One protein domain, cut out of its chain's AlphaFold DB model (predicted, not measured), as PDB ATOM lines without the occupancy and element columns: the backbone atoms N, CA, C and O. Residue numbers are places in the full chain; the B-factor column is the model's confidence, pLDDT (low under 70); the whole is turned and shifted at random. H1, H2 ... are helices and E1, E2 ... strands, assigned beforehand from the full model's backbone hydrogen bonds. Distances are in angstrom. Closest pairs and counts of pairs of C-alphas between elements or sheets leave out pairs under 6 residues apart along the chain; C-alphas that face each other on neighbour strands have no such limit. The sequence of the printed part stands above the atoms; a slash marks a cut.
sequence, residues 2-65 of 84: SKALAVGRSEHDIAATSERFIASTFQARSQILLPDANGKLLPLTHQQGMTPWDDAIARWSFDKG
ATOM      1  N   SER A   2     175.131  43.147 109.842       77.19
ATOM      2  CA  SER A   2     174.374  44.346 110.281       77.19
ATOM      3  C   SER A   2     174.996  45.697 109.889       77.19
ATOM      4  O   SER A   2     174.301  46.563 109.368       77.19
ATOM      5  N   LYS A   3     176.314  45.861 110.054       77.69
ATOM      6  CA  LYS A   3     177.022  47.113 109.724       77.69
ATOM      7  C   LYS A   3     177.018  47.462 108.226       77.69
ATOM      8  O   LYS A   3     177.008  48.639 107.890       77.69
ATOM      9  N   ALA A   4     177.035  46.463 107.342       73.94
ATOM     10  CA  ALA A   4     177.043  46.676 105.892       73.94
ATOM     11  C   ALA A   4     175.637  46.982 105.349       73.94
ATOM     12  O   ALA A   4     175.493  47.783 104.435       73.94
ATOM     13  N   LEU A   5     174.598  46.407 105.958       77.38
ATOM     14  CA  LEU A   5     173.209  46.720 105.610       77.38
ATOM     15  C   LEU A   5     172.803  48.120 106.076       77.38
ATOM     16  O   LEU A   5     172.112  48.823 105.355       77.38
ATOM     17  N   ALA A   6     173.296  48.563 107.237       73.75
ATOM     18  CA  ALA A   6     173.006  49.895 107.775       73.75
ATOM     19  C   ALA A   6     173.490  51.058 106.883       73.75
ATOM     20  O   ALA A   6     173.051  52.189 107.070       73.75
ATOM     21  N   VAL A   7     174.401  50.797 105.940       79.12
ATOM     22  CA  VAL A   7     174.918  51.803 104.998       79.12
ATOM     23  C   VAL A   7     174.348  51.668 103.586       79.12
ATOM     24  O   VAL A   7     174.617  52.538 102.759       79.12
ATOM     25  N   GLY A   8     173.579  50.612 103.297       79.00
ATOM     26  CA  GLY A   8     172.933  50.431 101.998       79.00
ATOM     27  C   GLY A   8     171.882  51.513 101.765       79.00
ATOM     28  O   GLY A   8     171.089  51.812 102.657       79.00
ATOM     29  N   ARG A   9     171.896  52.134 100.583       82.62
ATOM     30  CA  ARG A   9     171.016  53.273 100.252       82.62
ATOM     31  C   ARG A   9     169.990  52.947  99.171       82.62
ATOM     32  O   ARG A   9     169.185  53.805  98.824       82.62
ATOM     33  N   SER A  10     170.018  51.724  98.656       89.31
ATOM     34  CA  SER A  10     169.080  51.221  97.661       89.31
ATOM     35  C   SER A  10     168.735  49.761  97.941       89.31
ATOM     36  O   SER A  10     169.514  49.030  98.556       89.31
ATOM     37  N   GLU A  11     167.578  49.323  97.456       89.81
ATOM     38  CA  GLU A  11     167.150  47.922  97.526       89.81
ATOM     39  C   GLU A  11     168.186  46.989  96.884       89.81
ATOM     40  O   GLU A  11     168.485  45.922  97.419       89.81
ATOM     41  N   HIS A  12     168.814  47.436  95.793       90.62
ATOM     42  CA  HIS A  12     169.877  46.707  95.110       90.62
ATOM     43  C   HIS A  12     171.135  46.545  95.981       90.62
ATOM     44  O   HIS A  12     171.697  45.452  96.045       90.62
ATOM     45  N   ASP A  13     171.571  47.590  96.698       89.81
ATOM     46  CA  ASP A  13     172.733  47.496  97.601       89.81
ATOM     47  C   ASP A  13     172.482  46.508  98.743       89.81
ATOM     48  O   ASP A  13     173.366  45.728  99.118       89.81
ATOM     49  N   ILE A  14     171.266  46.535  99.291       92.25
ATOM     50  CA  ILE A  14     170.834  45.631 100.357       92.25
ATOM     51  C   ILE A  14     170.784  44.191  99.847       92.25
ATOM     52  O   ILE A  14     171.305  43.294 100.520       92.25
ATOM     53  N   ALA A  15     170.225  43.971  98.654       93.19
ATOM     54  CA  ALA A  15     170.162  42.657  98.028       93.19
ATOM     55  C   ALA A  15     171.564  42.093  97.767       93.19
ATOM     56  O   ALA A  15     171.915  41.034  98.288       93.19
ATOM     57  N   ALA A  16     172.415  42.851  97.073       92.12
ATOM     58  CA  ALA A  16     173.776  42.433  96.747       92.12
ATOM     59  C   ALA A  16     174.621  42.146  98.003       92.12
ATOM     60  O   ALA A  16     175.356  41.156  98.062       92.12
ATOM     61  N   THR A  17     174.503  42.983  99.039       92.75
ATOM     62  CA  THR A  17     175.223  42.785 100.310       92.75
ATOM     63  C   THR A  17     174.762  41.520 101.027       92.75
ATOM     64  O   THR A  17     175.586  40.764 101.548       92.75
ATOM     65  N   SER A  18     173.451  41.287 101.061       92.94
ATOM     66  CA  SER A  18     172.861  40.125 101.724       92.94
ATOM     67  C   SER A  18     173.229  38.831 101.007       92.94
ATOM     68  O   SER A  18     173.707  37.900 101.653       92.94
ATOM     69  N   GLU A  19     173.106  38.796  99.679       94.06
ATOM     70  CA  GLU A  19     173.466  37.631  98.866       94.06
ATOM     71  C   GLU A  19     174.941  37.265  99.023       94.06
ATOM     72  O   GLU A  19     175.275  36.104  99.256       94.06
ATOM     73  N   ARG A  20     175.839  38.261  98.999       92.62
ATOM     74  CA  ARG A  20     177.271  38.029  99.229       92.62
ATOM     75  C   ARG A  20     177.541  37.415 100.603       92.62
ATOM     76  O   ARG A  20     178.396  36.539 100.723       92.62
ATOM     77  N   PHE A  21     176.842  37.882 101.636       93.25
ATOM     78  CA  PHE A  21     177.033  37.386 102.998       93.25
ATOM     79  C   PHE A  21     176.481  35.968 103.179       93.25
ATOM     80  O   PHE A  21     177.133  35.138 103.818       93.25
ATOM     81  N   ILE A  22     175.314  35.672 102.602       93.06
ATOM     82  CA  ILE A  22     174.731  34.324 102.598       93.06
ATOM     83  C   ILE A  22     175.675  33.361 101.873       93.06
ATOM     84  O   ILE A  22     176.017  32.316 102.429       93.06
ATOM     85  N   ALA A  23     176.195  33.764 100.710       92.94
ATOM     86  CA  ALA A  23     177.152  32.974  99.949       92.94
ATOM     87  C   ALA A  23     178.420  32.646 100.732       92.94
ATOM     88  O   ALA A  23     178.815  31.484 100.793       92.94
ATOM     89  N   SER A  24     179.035  33.631 101.393       93.38
ATOM     90  CA  SER A  24     180.249  33.372 102.173       93.38
ATOM     91  C   SER A  24     179.996  32.542 103.431       93.38
ATOM     92  O   SER A  24     180.857  31.766 103.832       93.38
ATOM     93  N   THR A  25     178.839  32.712 104.074       94.94
ATOM     94  CA  THR A  25     178.570  32.113 105.392       94.94
ATOM     95  C   THR A  25     178.056  30.684 105.274       94.94
ATOM     96  O   THR A  25     178.514  29.806 105.997       94.94
ATOM     97  N   PHE A  26     177.126  30.444 104.350       92.25
ATOM     98  CA  PHE A  26     176.471  29.147 104.175       92.25
ATOM     99  C   PHE A  26     177.034  28.345 103.004       92.25
ATOM    100  O   PHE A  26     176.584  27.228 102.773       92.25
ATOM    101  N   GLN A  27     177.997  28.905 102.259       92.94
ATOM    102  CA  GLN A  27     178.548  28.284 101.050       92.94
ATOM    103  C   GLN A  27     177.442  27.929 100.037       92.94
ATOM    104  O   GLN A  27     177.496  26.909  99.357       92.94
ATOM    105  N   ALA A  28     176.421  28.788  99.948       89.88
ATOM    106  CA  ALA A  28     175.216  28.572  99.154       89.88
ATOM    107  C   ALA A  28     174.932  29.768  98.241       89.88
ATOM    108  O   ALA A  28     175.148  30.916  98.614       89.88
ATOM    109  N   ARG A  29     174.402  29.523  97.041       91.75
ATOM    110  CA  ARG A  29     173.907  30.609  96.181       91.75
ATOM    111  C   ARG A  29     172.537  31.063  96.681       91.75
ATOM    112  O   ARG A  29     171.723  30.233  97.076       91.75
ATOM    113  N   SER A  30     172.279  32.364  96.632       93.00
ATOM    114  CA  SER A  30     171.014  32.957  97.075       93.00
ATOM    115  C   SER A  30     170.597  34.087  96.150       93.00
ATOM    116  O   SER A  30     171.457  34.841  95.703       93.00
ATOM    117  N   GLN A  31     169.290  34.234  95.951       94.81
ATOM    118  CA  GLN A  31     168.676  35.342  95.227       94.81
ATOM    119  C   GLN A  31     167.668  36.034  96.139       94.81
ATOM    120  O   GLN A  31     166.828  35.368  96.747       94.81
ATOM    121  N   ILE A  32     167.721  37.362  96.204       94.69
ATOM    122  CA  ILE A  32     166.679  38.175  96.830       94.69
ATOM    123  C   ILE A  32     165.674  38.610  95.769       94.69
ATOM    124  O   ILE A  32     166.048  39.150  94.722       94.69
ATOM    125  N   LEU A  33     164.398  38.364  96.069       94.75
ATOM    126  CA  LEU A  33     163.251  38.785  95.277       94.75
ATOM    127  C   LEU A  33     162.489  39.865  96.044       94.75
ATOM    128  O   LEU A  33     162.198  39.669  97.224       94.75
ATOM    129  N   LEU A  34     162.133  40.961  95.378       94.81
ATOM    130  CA  LEU A  34     161.228  41.973  95.927       94.81
ATOM    131  C   LEU A  34     159.968  42.100  95.065       94.81
ATOM    132  O   LEU A  34     160.041  41.891  93.851       94.81
ATOM    133  N   PRO A  35     158.814  42.432  95.669       95.00
ATOM    134  CA  PRO A  35     157.620  42.772  94.914       95.00
ATOM    135  C   PRO A  35     157.823  44.090  94.158       95.00
ATOM    136  O   PRO A  35     158.281  45.079  94.726       95.00
ATOM    137  N   ASP A  36     157.431  44.120  92.889       92.62
ATOM    138  CA  ASP A  36     157.263  45.362  92.143       92.62
ATOM    139  C   ASP A  36     155.978  46.108  92.562       92.62
ATOM    140  O   ASP A  36     155.244  45.691  93.461       92.62
ATOM    141  N   ALA A  37     155.663  47.212  91.878       92.50
ATOM    142  CA  ALA A  37     154.452  47.997  92.136       92.50
ATOM    143  C   ALA A  37     153.136  47.209  91.947       92.50
ATOM    144  O   ALA A  37     152.110  47.591  92.506       92.50
ATOM    145  N   ASN A  38     153.157  46.110  91.189       92.50
ATOM    146  CA  ASN A  38     152.024  45.204  90.986       92.50
ATOM    147  C   ASN A  38     152.095  43.973  91.914       92.50
ATOM    148  O   ASN A  38     151.290  43.045  91.798       92.50
ATOM    149  N   GLY A  39     153.070  43.934  92.825       88.75
ATOM    150  CA  GLY A  39     153.334  42.830  93.738       88.75
ATOM    151  C   GLY A  39     154.074  41.649  93.106       88.75
ATOM    152  O   GLY A  39     154.289  40.643  93.783       88.75
ATOM    153  N   LYS A  40     154.449  41.699  91.825       92.81
ATOM    154  CA  LYS A  40     155.175  40.596  91.187       92.81
ATOM    155  C   LYS A  40     156.580  40.520  91.773       92.81
ATOM    156  O   LYS A  40     157.300  41.512  91.777       92.81
ATOM    157  N   LEU A  41     156.974  39.339  92.243       94.94
ATOM    158  CA  LEU A  41     158.320  39.118  92.759       94.94
ATOM    159  C   LEU A  41     159.321  39.112  91.605       94.94
ATOM    160  O   LEU A  41     159.186  38.321  90.670       94.94
ATOM    161  N   LEU A  42     160.311  39.995  91.678       93.69
ATOM    162  CA  LEU A  42     161.377  40.119  90.693       93.69
ATOM    163  C   LEU A  42     162.744  40.023  91.378       93.69
ATOM    164  O   LEU A  42     162.916  40.553  92.481       93.69
ATOM    165  N   PRO A  43     163.729  39.370  90.741       92.12
ATOM    166  CA  PRO A  43     165.096  39.386  91.228       92.12
ATOM    167  C   PRO A  43     165.688  40.787  91.077       92.12
ATOM    168  O   PRO A  43     165.551  41.424  90.034       92.12
ATOM    169  N   LEU A  44     166.359  41.263  92.126       88.56
ATOM    170  CA  LEU A  44     167.047  42.556  92.090       88.56
ATOM    171  C   LEU A  44     168.455  42.472  91.508       88.56
ATOM    172  O   LEU A  44     168.976  43.463  91.008       88.56
ATOM    173  N   THR A  45     169.072  41.302  91.589       87.62
ATOM    174  CA  THR A  45     170.414  41.029  91.081       87.62
ATOM    175  C   THR A  45     170.334  39.876  90.086       87.62
ATOM    176  O   THR A  45     169.354  39.136  90.044       87.62
ATOM    177  N   HIS A  46     171.367  39.712  89.265       81.50
ATOM    178  CA  HIS A  46     171.447  38.585  88.346       81.50
ATOM    179  C   HIS A  46     172.450  37.547  88.861       81.50
ATOM    180  O   HIS A  46     173.662  37.722  88.715       81.50
ATOM    181  N   GLN A  47     171.956  36.439  89.413       81.75
ATOM    182  CA  GLN A  47     172.786  35.314  89.850       81.75
ATOM    183  C   GLN A  47     172.845  34.221  88.770       81.75
ATOM    184  O   GLN A  47     171.824  33.698  88.330       81.75
ATOM    185  N   GLN A  48     174.051  33.849  88.332       81.50
ATOM    186  CA  GLN A  48     174.242  32.743  87.386       81.50
ATOM    187  C   GLN A  48     174.339  31.389  88.101       81.50
ATOM    188  O   GLN A  48     174.899  31.273  89.190       81.50
ATOM    189  N   GLY A  49     173.839  30.335  87.449       83.50
ATOM    190  CA  GLY A  49     173.986  28.959  87.930       83.50
ATOM    191  C   GLY A  49     173.103  28.608  89.130       83.50
ATOM    192  O   GLY A  49     173.446  27.698  89.886       83.50
ATOM    193  N   MET A  50     172.000  29.327  89.333       87.12
ATOM    194  CA  MET A  50     170.927  28.879  90.218       87.12
ATOM    195  C   MET A  50     169.986  27.950  89.457       87.12
ATOM    196  O   MET A  50     169.651  28.205  88.299       87.12
ATOM    197  N   THR A  51     169.557  26.874  90.112       85.75
ATOM    198  CA  THR A  51     168.461  26.051  89.602       85.75
ATOM    199  C   THR A  51     167.194  26.909  89.569       85.75
ATOM    200  O   THR A  51     166.929  27.593  90.563       85.75
ATOM    201  N   PRO A  52     166.419  26.896  88.471       86.50
ATOM    202  CA  PRO A  52     165.142  27.594  88.422       86.50
ATOM    203  C   PRO A  52     164.241  27.171  89.586       86.50
ATOM    204  O   PRO A  52     164.163  25.987  89.915       86.50
ATOM    205  N   TRP A  53     163.566  28.138  90.198       87.81
ATOM    206  CA  TRP A  53     162.500  27.899  91.167       87.81
ATOM    207  C   TRP A  53     161.136  28.080  90.499       87.81
ATOM    208  O   TRP A  53     161.027  28.610  89.394       87.81
ATOM    209  N   ASP A  54     160.085  27.633  91.179       91.06
ATOM    210  CA  ASP A  54     158.710  27.868  90.753       91.06
ATOM    211  C   ASP A  54     158.229  29.228  91.284       91.06
ATOM    212  O   ASP A  54     158.142  29.440  92.500       91.06
ATOM    213  N   ASP A  55     157.921  30.158  90.378       90.88
ATOM    214  CA  ASP A  55     157.474  31.510  90.725       90.88
ATOM    215  C   ASP A  55     156.153  31.518  91.513       90.88
ATOM    216  O   ASP A  55     155.949  32.392  92.358       90.88
ATOM    217  N   ALA A  56     155.260  30.545  91.293       90.50
ATOM    218  CA  ALA A  56     154.006  30.450  92.035       90.50
ATOM    219  C   ALA A  56     154.253  30.027  93.490       90.50
ATOM    220  O   ALA A  56     153.612  30.554  94.402       90.50
ATOM    221  N   ILE A  57     155.217  29.131  93.727       90.81
ATOM    222  CA  ILE A  57     155.628  28.735  95.083       90.81
ATOM    223  C   ILE A  57     156.334  29.896  95.790       90.81
ATOM    224  O   ILE A  57     156.022  30.189  96.946       90.81
ATOM    225  N   ALA A  58     157.240  30.597  95.099       92.69
ATOM    226  CA  ALA A  58     157.895  31.788  95.639       92.69
ATOM    227  C   ALA A  58     156.865  32.864  96.023       92.69
ATOM    228  O   ALA A  58     156.936  33.449  97.106       92.69
ATOM    229  N   ARG A  59     155.851  33.068  95.172       93.06
ATOM    230  CA  ARG A  59     154.758  33.999  95.450       93.06
ATOM    231  C   ARG A  59     153.907  33.564  96.638       93.06
ATOM    232  O   ARG A  59     153.632  34.385  97.507       93.06
ATOM    233  N   TRP A  60     153.533  32.287  96.713       93.06
ATOM    234  CA  TRP A  60     152.800  31.745  97.858       93.06
ATOM    235  C   TRP A  60     153.573  31.950  99.166       93.06
ATOM    236  O   TRP A  60     152.990  32.386 100.157       93.06
ATOM    237  N   SER A  61     154.885  31.689  99.156       94.88
ATOM    238  CA  SER A  61     155.758  31.860 100.323       94.88
ATOM    239  C   SER A  61     155.764  33.311 100.805       94.88
ATOM    240  O   SER A  61     155.587  33.563 101.999       94.88
ATOM    241  N   PHE A  62     155.865  34.263  99.874       94.62
ATOM    242  CA  PHE A  62     155.759  35.691 100.165       94.62
ATOM    243  C   PHE A  62     154.378  36.080 100.718       94.62
ATOM    244  O   PHE A  62     154.300  36.720 101.763       94.62
ATOM    245  N   ASP A  63     153.291  35.645 100.073       93.75
ATOM    246  CA  ASP A  63     151.922  36.002 100.474       93.75
ATOM    247  C   ASP A  63     151.519  35.394 101.828       93.75
ATOM    248  O   ASP A  63     150.731  35.981 102.572       93.75
ATOM    249  N   LYS A  64     152.016  34.194 102.153       92.12
ATOM    250  CA  LYS A  64     151.714  33.498 103.416       92.12
ATOM    251  C   LYS A  64     152.706  33.800 104.532       92.12
ATOM    252  O   LYS A  64     152.414  33.470 105.678       92.12
ATOM    253  N   GLY A  65     153.860  34.391 104.218       93.00
ATOM    254  CA  GLY A  65     154.954  34.563 105.172       93.00
ATOM    255  C   GLY A  65     155.485  33.229 105.705       93.00
ATOM    256  O   GLY A  65     155.881  33.146 106.865       93.00
TER     257      GLY A  65
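Overview. This is residues 2 to 65 of the 84 residues of the protein "Sensor protein KdpD" of Salmonella enterica I (UniProt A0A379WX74). A small hairpin of two short strands, E1 and E2, lies in the middle, with the long helix H2 and the short helix H1 at one end of the longest axis and helix H3 at the other. The two helical ends stay apart, and a wide loop, residues 44 to 54, joins E2 to H3. The printed part has 64 residues, with three named helices and two named strands in the order H1, H2, E1, E2, H3; the sheet, E1 - E2, is antiparallel and the class is mostly helix. The whole is only just compact, close to loose, with a radius of gyration of the C-alphas of 12.6 A and spans of 32 by 26 by 21 A.

Along the chain. H1 is residues 2 to 5, beginning at C-alpha 2 (174.374, 44.346, 110.281). H2, residues 11 to 26, is 22.0 A long. E1 is residues 33 to 35 and E2 is residues 41 to 43. H3, residues 55 to 64, is 14.1 A long and ends at C-alpha 64 (151.714, 33.498, 103.416).

Arrangement. H1 and H2 touch, H2 with its residues 14 to 18 alone; the closest C-alphas, those of Leu 5 and Ile 14, are 5.9 A apart. The hairpin E1 and E2 is antiparallel at 140 degrees, with N 34 and O 42 at 3.0 A and N 42 and O 34 at 2.9 A, within hydrogen-bond range. The closest C-alphas of E2 and H3, Leu 41 and Arg 59, are 6.8 A apart. E1 and H3 are near each other. H2 is apart from E2 and H3. In H2 and H3 every O i to N i+4 pair is within hydrogen-bond range; H1 is too short for such a pair.

Size, cuts and confidence. The C-alphas farthest apart, of Lys 3 and Ala 56, are 33.5 A apart. The printed part has no cut. The link from E2 to H3 is long. The mean pLDDT of the printed part is 89.6, and no printed residue is under 70.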